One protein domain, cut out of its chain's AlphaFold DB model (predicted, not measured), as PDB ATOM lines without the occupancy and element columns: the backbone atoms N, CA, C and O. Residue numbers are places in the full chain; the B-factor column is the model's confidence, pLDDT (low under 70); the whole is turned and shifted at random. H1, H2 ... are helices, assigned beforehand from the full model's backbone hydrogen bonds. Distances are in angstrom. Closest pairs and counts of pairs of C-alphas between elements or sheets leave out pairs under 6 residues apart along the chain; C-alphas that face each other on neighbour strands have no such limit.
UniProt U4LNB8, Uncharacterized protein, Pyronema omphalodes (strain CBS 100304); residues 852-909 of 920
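This is residues 852 to 909 of the 920 residues of an uncharacterized protein of Pyronema omphalodes (strain CBS 100304) (UniProt U4LNB8). The longest helix, H5, lies between two parts of a small helical body: H1 crosses it on one side, and H3 packs on it from the other side, with H4 crossing H3. The short H2 makes the turn at the far end of H1, from which the chain passes over to H3 and H4 before H5 comes back through the gap. The printed part has 58 residues with five named helices, in the order H1, H2, H3, H4, H5, and no named strand; the class is all helix, and the packing of the helices is mostly crossed. It is compact, with a radius of gyration of the C-alphas of 10.5 A, and rounded, spanning 28 by 25 by 15 A.

Begin with H5, residues 896 to 909, and look at Arg 901, where H1, residues 856 to 867, touches it. The closest C-alphas of the two are those of Val 859 and Arg 901, 5.9 A apart, and their lines are only just about perpendicular, at 71 degrees. H3, residues 878 to 885, touches H5 too; their closest C-alphas, of Thr 885 and Tyr 903, are 5.8 A apart. H3 and H5 run the same way at a steep tilt of 39 degrees. H4, residues 889 to 894, touches H3 about perpendicular, at 76 degrees, with the C-alphas of Ala 882 and Val 889 closest at 5.3 A. H4 and H5 are close but not clearly touching; the C-alphas of Val 892 and Ala 899 are their closest, at 5.6 A. H2, residues 871 to 874, touches H1 at residues 863 to 867 alone, and the closest C-alphas are those of Gly 867 and Ala 874, 4.1 A apart. H2 and H3 meet only through their link, while H1 is apart from H3 and from H4. Every O i to N i+4 pair is within hydrogen-bond range in H1, H3, H4 and H5; H2 is too short for such a pair.

Find C-alpha 896 at (103.796, 125.512, 122.717); from there H5 runs 19.7 A to C-alpha 909 at (120.238, 114.738, 122.559). H1 begins at C-alpha 856, at (112.502, 126.420, 113.414), and is 16.2 A long. H3 is 10.6 A long, H4 8.6 A and H2 5.0 A.

The two C-alphas farthest apart are those of Ser 852 and Asn 872, at 29.1 A. The printed part has no cut, and its four links between helices are tight. The mean pLDDT of the printed part is 95.7, and residue 852 is under 70.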
ATOM      1  N   SER A 852     121.629 122.282 118.488       65.62
ATOM      2  CA  SER A 852     121.639 123.437 117.577       65.62
ATOM      3  C   SER A 852     121.003 123.144 116.218       65.62
ATOM      4  O   SER A 852     120.611 124.081 115.526       65.62
ATOM      5  N   GLU A 853     120.882 121.869 115.839       82.81
ATOM      6  CA  GLU A 853     120.370 121.437 114.530       82.81
ATOM      7  C   GLU A 853     118.834 121.411 114.459       82.81
ATOM      8  O   GLU A 853     118.261 121.273 113.378       82.81
ATOM      9  N   VAL A 854     118.138 121.621 115.585       94.62
ATOM     10  CA  VAL A 854     116.673 121.733 115.624       94.62
ATOM     11  C   VAL A 854     116.233 123.063 115.000       94.62
ATOM     12  O   VAL A 854     116.080 124.093 115.670       94.62
ATOM     13  N   THR A 855     116.042 123.042 113.680       96.00
ATOM     14  CA  THR A 855     115.586 124.197 112.902       96.00
ATOM     15  C   THR A 855     114.171 124.616 113.309       96.00
ATOM     16  O   THR A 855     113.347 123.817 113.759       96.00
ATOM     17  N   LYS A 856     113.854 125.905 113.133       95.81
ATOM     18  CA  LYS A 856     112.502 126.420 113.414       95.81
ATOM     19  C   LYS A 856     111.455 125.779 112.503       95.81
ATOM     20  O   LYS A 856     110.357 125.500 112.962       95.81
ATOM     21  N   GLU A 857     111.817 125.530 111.249       96.38
ATOM     22  CA  GLU A 857     110.953 124.924 110.232       96.38
ATOM     23  C   GLU A 857     110.563 123.494 110.627       96.38
ATOM     24  O   GLU A 857     109.377 123.175 110.642       96.38
ATOM     25  N   PHE A 858     111.519 122.683 111.102       96.06
ATOM     26  CA  PHE A 858     111.230 121.353 111.647       96.06
ATOM     27  C   PHE A 858     110.267 121.409 112.844       96.06
ATOM     28  O   PHE A 858     109.292 120.661 112.888       96.06
ATOM     29  N   VAL A 859     110.472 122.335 113.791       96.88
ATOM     30  CA  VAL A 859     109.543 122.518 114.925       96.88
ATOM     31  C   VAL A 859     108.145 122.927 114.445       96.88
ATOM     32  O   VAL A 859     107.152 122.505 115.035       96.88
ATOM     33  N   GLU A 860     108.034 123.719 113.377       96.50
ATOM     34  CA  GLU A 860     106.739 124.114 112.813       96.50
ATOM     35  C   GLU A 860     106.040 122.985 112.045       96.50
ATOM     36  O   GLU A 860     104.822 122.851 112.186       96.50
ATOM     37  N   ASP A 861     106.762 122.126 111.321       96.50
ATOM     38  CA  ASP A 861     106.167 120.949 110.675       96.50
ATOM     39  C   ASP A 861     105.808 119.841 111.682       96.50
ATOM     40  O   ASP A 861     104.717 119.274 111.577       96.50
ATOM     41  N   VAL A 862     106.612 119.597 112.727       96.56
ATOM     42  CA  VAL A 862     106.224 118.699 113.838       96.56
ATOM     43  C   VAL A 862     105.008 119.256 114.588       96.56
ATOM     44  O   VAL A 862     104.079 118.510 114.897       96.56
ATOM     45  N   TRP A 863     104.941 120.572 114.825       96.38
ATOM     46  CA  TRP A 863     103.771 121.224 115.429       96.38
ATOM     47  C   TRP A 863     102.503 121.052 114.577       96.38
ATOM     48  O   TRP A 863     101.437 120.685 115.078       96.38
ATOM     49  N   LYS A 864     102.622 121.279 113.268       96.50
ATOM     50  CA  LYS A 864     101.557 121.128 112.264       96.50
ATOM     51  C   LYS A 864     101.095 119.674 112.121       96.50
ATOM     52  O   LYS A 864      99.897 119.453 111.937       96.50
ATOM     53  N   TYR A 865     102.010 118.712 112.256       96.69
ATOM     54  CA  TYR A 865     101.728 117.276 112.305       96.69
ATOM     55  C   TYR A 865     100.961 116.896 113.580       96.69
ATOM     56  O   TYR A 865      99.850 116.380 113.480       96.69
ATOM     57  N   LEU A 866     101.485 117.233 114.767       95.31
ATOM     58  CA  LEU A 866     100.841 116.951 116.062       95.31
ATOM     59  C   LEU A 866      99.455 117.604 116.189       95.31
ATOM     60  O   LEU A 866      98.536 117.016 116.757       95.31
ATOM     61  N   GLY A 867      99.282 118.811 115.647       94.31
ATOM     62  CA  GLY A 867      97.981 119.473 115.601       94.31
ATOM     63  C   GLY A 867      97.046 118.978 114.499       94.31
ATOM     64  O   GLY A 867      95.853 119.257 114.568       94.31
ATOM     65  N   LEU A 868      97.542 118.300 113.460       93.69
ATOM     66  CA  LEU A 868      96.801 118.078 112.207       93.69
ATOM     67  C   LEU A 868      96.171 119.385 111.666       93.69
ATOM     68  O   LEU A 868      95.044 119.387 111.181       93.69
ATOM     69  N   GLN A 869      96.900 120.503 111.786       91.25
ATOM     70  CA  GLN A 869      96.447 121.895 111.559       91.25
ATOM     71  C   GLN A 869      95.435 122.478 112.581       91.25
ATOM     72  O   GLN A 869      95.081 123.650 112.474       91.25
ATOM     73  N   PHE A 870      95.018 121.733 113.612       94.62
ATOM     74  CA  PHE A 870      94.085 122.180 114.656       94.62
ATOM     75  C   PHE A 870      94.755 122.303 116.039       94.62
ATOM     76  O   PHE A 870      95.132 121.310 116.665       94.62
ATOM     77  N   GLU A 871      94.808 123.515 116.600       91.31
ATOM     78  CA  GLU A 871      95.412 123.756 117.927       91.31
ATOM     79  C   GLU A 871      94.755 122.945 119.060       91.31
ATOM     80  O   GLU A 871      95.430 122.527 120.000       91.31
ATOM     81  N   ASN A 872      93.455 122.655 118.947       95.06
ATOM     82  CA  ASN A 872      92.700 121.844 119.912       95.06
ATOM     83  C   ASN A 872      93.135 120.367 119.950       95.06
ATOM     84  O   ASN A 872      92.908 119.689 120.951       95.06
ATOM     85  N   VAL A 873      93.745 119.853 118.875       96.12
ATOM     86  CA  VAL A 873      94.355 118.514 118.865       96.12
ATOM     87  C   VAL A 873      95.728 118.588 119.523       96.12
ATOM     88  O   VAL A 873      96.004 117.808 120.431       96.12
ATOM     89  N   ALA A 874      96.535 119.585 119.152       93.81
ATOM     90  CA  ALA A 874      97.867 119.779 119.716       93.81
ATOM     91  C   ALA A 874      97.849 120.037 121.238       93.81
ATOM     92  O   ALA A 874      98.727 119.573 121.962       93.81
ATOM     93  N   ALA A 875      96.803 120.696 121.750       96.25
ATOM     94  CA  ALA A 875      96.582 120.924 123.179       96.25
ATOM     95  C   ALA A 875      96.465 119.633 124.023       96.25
ATOM     96  O   ALA A 875      96.576 119.693 125.247       96.25
ATOM     97  N   LYS A 876      96.263 118.461 123.400       97.38
ATOM     98  CA  LYS A 876      96.298 117.162 124.095       97.38
ATOM     99  C   LYS A 876      97.707 116.761 124.537       97.38
ATOM    100  O   LYS A 876      97.828 116.047 125.524       97.38
ATOM    101  N   PHE A 877      98.740 117.263 123.857       97.81
ATOM    102  CA  PHE A 877     100.149 117.013 124.173       97.81
ATOM    103  C   PHE A 877     100.728 118.035 125.172       97.81
ATOM    104  O   PHE A 877     101.851 117.863 125.637       97.81
ATOM    105  N   ASP A 878      99.965 119.067 125.568       98.19
ATOM    106  CA  ASP A 878     100.348 120.028 126.620       98.19
ATOM    107  C   ASP A 878     100.903 119.373 127.914       98.19
ATOM    108  O   ASP A 878     101.917 119.864 128.418       98.19
ATOM    109  N   PRO A 879     100.301 118.302 128.489       98.25
ATOM    110  CA  PRO A 879     100.850 117.627 129.670       98.25
ATOM    111  C   PRO A 879     102.114 116.802 129.385       98.25
ATOM    112  O   PRO A 879     103.011 116.782 130.224       98.25
ATOM    113  N   GLU A 880     102.226 116.159 128.221       97.50
ATOM    114  CA  GLU A 880     103.393 115.340 127.851       97.50
ATOM    115  C   GLU A 880     104.620 116.226 127.584       97.50
ATOM    116  O   GLU A 880     105.704 115.992 128.125       97.50
ATOM    117  N   LEU A 881     104.422 117.323 126.842       97.88
ATOM    118  CA  LEU A 881     105.424 118.369 126.647       97.88
ATOM    119  C   LEU A 881     105.857 118.980 127.986       97.88
ATOM    120  O   LEU A 881     107.051 119.192 128.196       97.88
ATOM    121  N   ALA A 882     104.923 119.233 128.909       98.25
ATOM    122  CA  ALA A 882     105.243 119.727 130.248       98.25
ATOM    123  C   ALA A 882     106.115 118.732 131.035       98.25
ATOM    124  O   ALA A 882     107.176 119.104 131.540       98.25
ATOM    125  N   GLN A 883     105.713 117.457 131.074       98.00
ATOM    126  CA  GLN A 883     106.432 116.394 131.778       98.00
ATOM    127  C   GLN A 883     107.857 116.195 131.239       98.00
ATOM    128  O   GLN A 883     108.799 116.114 132.026       98.00
ATOM    129  N   TYR A 884     108.038 116.143 129.917       97.31
ATOM    130  CA  TYR A 884     109.342 115.837 129.315       97.31
ATOM    131  C   TYR A 884     110.295 117.044 129.251       97.31
ATOM    132  O   TYR A 884     111.512 116.861 129.299       97.31
ATOM    133  N   THR A 885     109.777 118.279 129.173       97.31
ATOM    134  CA  THR A 885     110.606 119.508 129.151       97.31
ATOM    135  C   THR A 885     110.839 120.138 130.527       97.31
ATOM    136  O   THR A 885     111.628 121.079 130.636       97.31
ATOM    137  N   GLY A 886     110.132 119.678 131.566       97.50
ATOM    138  CA  GLY A 886     110.136 120.290 132.899       97.50
ATOM    139  C   GLY A 886     109.439 121.658 132.971       97.50
ATOM    140  O   GLY A 886     109.519 122.338 133.994       97.50
ATOM    141  N   LEU A 887     108.766 122.097 131.901       97.94
ATOM    142  CA  LEU A 887     107.964 123.321 131.894       97.94
ATOM    143  C   LEU A 887     106.594 123.064 132.529       97.94
ATOM    144  O   LEU A 887     105.992 122.017 132.326       97.94
ATOM    145  N   SER A 888     106.036 124.041 133.249       98.31
ATOM    146  CA  SER A 888     104.663 123.900 133.746       98.31
ATOM    147  C   SER A 888     103.654 123.940 132.592       98.31
ATOM    148  O   SER A 888     103.836 124.667 131.614       98.31
ATOM    149  N   VAL A 889     102.536 123.217 132.728       98.12
ATOM    150  CA  VAL A 889     101.462 123.154 131.711       98.12
ATOM    151  C   VAL A 889     100.942 124.549 131.321       98.12
ATOM    152  O   VAL A 889     100.520 124.759 130.188       98.12
ATOM    153  N   VAL A 890     101.006 125.532 132.227       98.12
ATOM    154  CA  VAL A 890     100.631 126.933 131.957       98.12
ATOM    155  C   VAL A 890     101.650 127.636 131.049       98.12
ATOM    156  O   VAL A 890     101.255 128.400 130.170       98.12
ATOM    157  N   VAL A 891     102.948 127.362 131.219       98.12
ATOM    158  CA  VAL A 891     104.006 127.879 130.333       98.12
ATOM    159  C   VAL A 891     103.939 127.198 128.967       98.12
ATOM    160  O   VAL A 891     103.979 127.896 127.958       98.12
ATOM    161  N   VAL A 892     103.738 125.874 128.923       98.12
ATOM    162  CA  VAL A 892     103.531 125.138 127.662       98.12
ATOM    163  C   VAL A 892     102.336 125.710 126.899       98.12
ATOM    164  O   VAL A 892     102.496 126.116 125.755       98.12
ATOM    165  N   LYS A 893     101.173 125.874 127.544       97.44
ATOM    166  CA  LYS A 893      99.978 126.488 126.929       97.44
ATOM    167  C   LYS A 893     100.197 127.905 126.397       97.44
ATOM    168  O   LYS A 893      99.488 128.310 125.479       97.44
ATOM    169  N   ARG A 894     101.144 128.658 126.969       97.94
ATOM    170  CA  ARG A 894     101.490 130.018 126.538       97.94
ATOM    171  C   ARG A 894     102.443 130.038 125.340       97.94
ATOM    172  O   ARG A 894     102.309 130.925 124.503       97.94
ATOM    173  N   ASP A 895     103.389 129.105 125.267       97.56
ATOM    174  CA  ASP A 895     104.358 129.005 124.169       97.56
ATOM    175  C   ASP A 895     104.665 127.538 123.827       97.56
ATOM    176  O   ASP A 895     105.701 126.960 124.176       97.56
ATOM    177  N   ARG A 896     103.715 126.921 123.118       96.56
ATOM    178  CA  ARG A 896     103.796 125.512 122.717       96.56
ATOM    179  C   ARG A 896     104.920 125.251 121.717       96.56
ATOM    180  O   ARG A 896     105.488 124.165 121.732       96.56
ATOM    181  N   LYS A 897     105.283 126.241 120.890       96.88
ATOM    182  CA  LYS A 897     106.410 126.132 119.950       96.88
ATOM    183  C   LYS A 897     107.748 126.121 120.690       96.88
ATOM    184  O   LYS A 897     108.591 125.291 120.363       96.88
ATOM    185  N   ALA A 898     107.943 126.952 121.718       97.00
ATOM    186  CA  ALA A 898     109.147 126.884 122.551       97.00
ATOM    187  C   ALA A 898     109.222 125.590 123.383       97.00
ATOM    188  O   ALA A 898     110.308 125.029 123.540       97.00
ATOM    189  N   ALA A 899     108.085 125.087 123.878       97.94
ATOM    190  CA  ALA A 899     108.027 123.794 124.560       97.94
ATOM    191  C   ALA A 899     108.372 122.632 123.610       97.94
ATOM    192  O   ALA A 899     109.266 121.843 123.913       97.94
ATOM    193  N   LEU A 900     107.742 122.562 122.433       97.56
ATOM    194  CA  LEU A 900     108.040 121.544 121.423       97.56
ATOM    195  C   LEU A 900     109.493 121.629 120.936       97.56
ATOM    196  O   LEU A 900     110.141 120.599 120.786       97.56
ATOM    197  N   ARG A 901     110.042 122.838 120.765       97.25
ATOM    198  CA  ARG A 901     111.459 123.016 120.430       97.25
ATOM    199  C   ARG A 901     112.369 122.350 121.466       97.25
ATOM    200  O   ARG A 901     113.201 121.536 121.086       97.25
ATOM    201  N   ARG A 902     112.161 122.621 122.761       96.62
ATOM    202  CA  ARG A 902     112.921 121.970 123.846       96.62
ATOM    203  C   ARG A 902     112.714 120.460 123.894       96.62
ATOM    204  O   ARG A 902     113.649 119.739 124.227       96.62
ATOM    205  N   TYR A 903     111.508 119.981 123.576       97.25
ATOM    206  CA  TYR A 903     111.231 118.552 123.449       97.25
ATOM    207  C   TYR A 903     112.103 117.933 122.347       97.25
ATOM    208  O   TYR A 903     112.807 116.967 122.616       97.25
ATOM    209  N   CYS A 904     112.131 118.523 121.148       96.44
ATOM    210  CA  CYS A 904     112.958 118.054 120.034       96.44
ATOM    211  C   CYS A 904     114.464 118.139 120.340       96.44
ATOM    212  O   CYS A 904     115.180 117.175 120.097       96.44
ATOM    213  N   GLU A 905     114.940 119.244 120.922       95.38
ATOM    214  CA  GLU A 905     116.351 119.432 121.312       95.38
ATOM    215  C   GLU A 905     116.813 118.371 122.323       95.38
ATOM    216  O   GLU A 905     117.898 117.802 122.184       95.38
ATOM    217  N   LYS A 906     115.964 118.059 123.309       95.38
ATOM    218  CA  LYS A 906     116.204 117.008 124.305       95.38
ATOM    219  C   LYS A 906     116.096 115.604 123.703       95.38
ATOM    220  O   LYS A 906     116.936 114.764 124.001       95.38
ATOM    221  N   TRP A 907     115.128 115.363 122.819       94.94
ATOM    222  CA  TRP A 907     114.934 114.066 122.165       94.94
ATOM    223  C   TRP A 907     116.094 113.710 121.226       94.94
ATOM    224  O   TRP A 907     116.590 112.589 121.289       94.94
ATOM    225  N   VAL A 908     116.587 114.665 120.426       93.56
ATOM    226  CA  VAL A 908     117.792 114.488 119.590       93.56
ATOM    227  C   VAL A 908     119.031 114.249 120.463       93.56
ATOM    228  O   VAL A 908     119.838 113.379 120.153       93.56
ATOM    229  N   GLY A 909     119.156 114.958 121.592       92.88
ATOM    230  CA  GLY A 909     120.238 114.738 122.559       92.88
ATOM    231  C   GLY A 909     120.187 113.385 123.287       92.88
ATOM    232  O   GLY A 909     121.235 112.851 123.638       92.88
TER     233      GLY A 909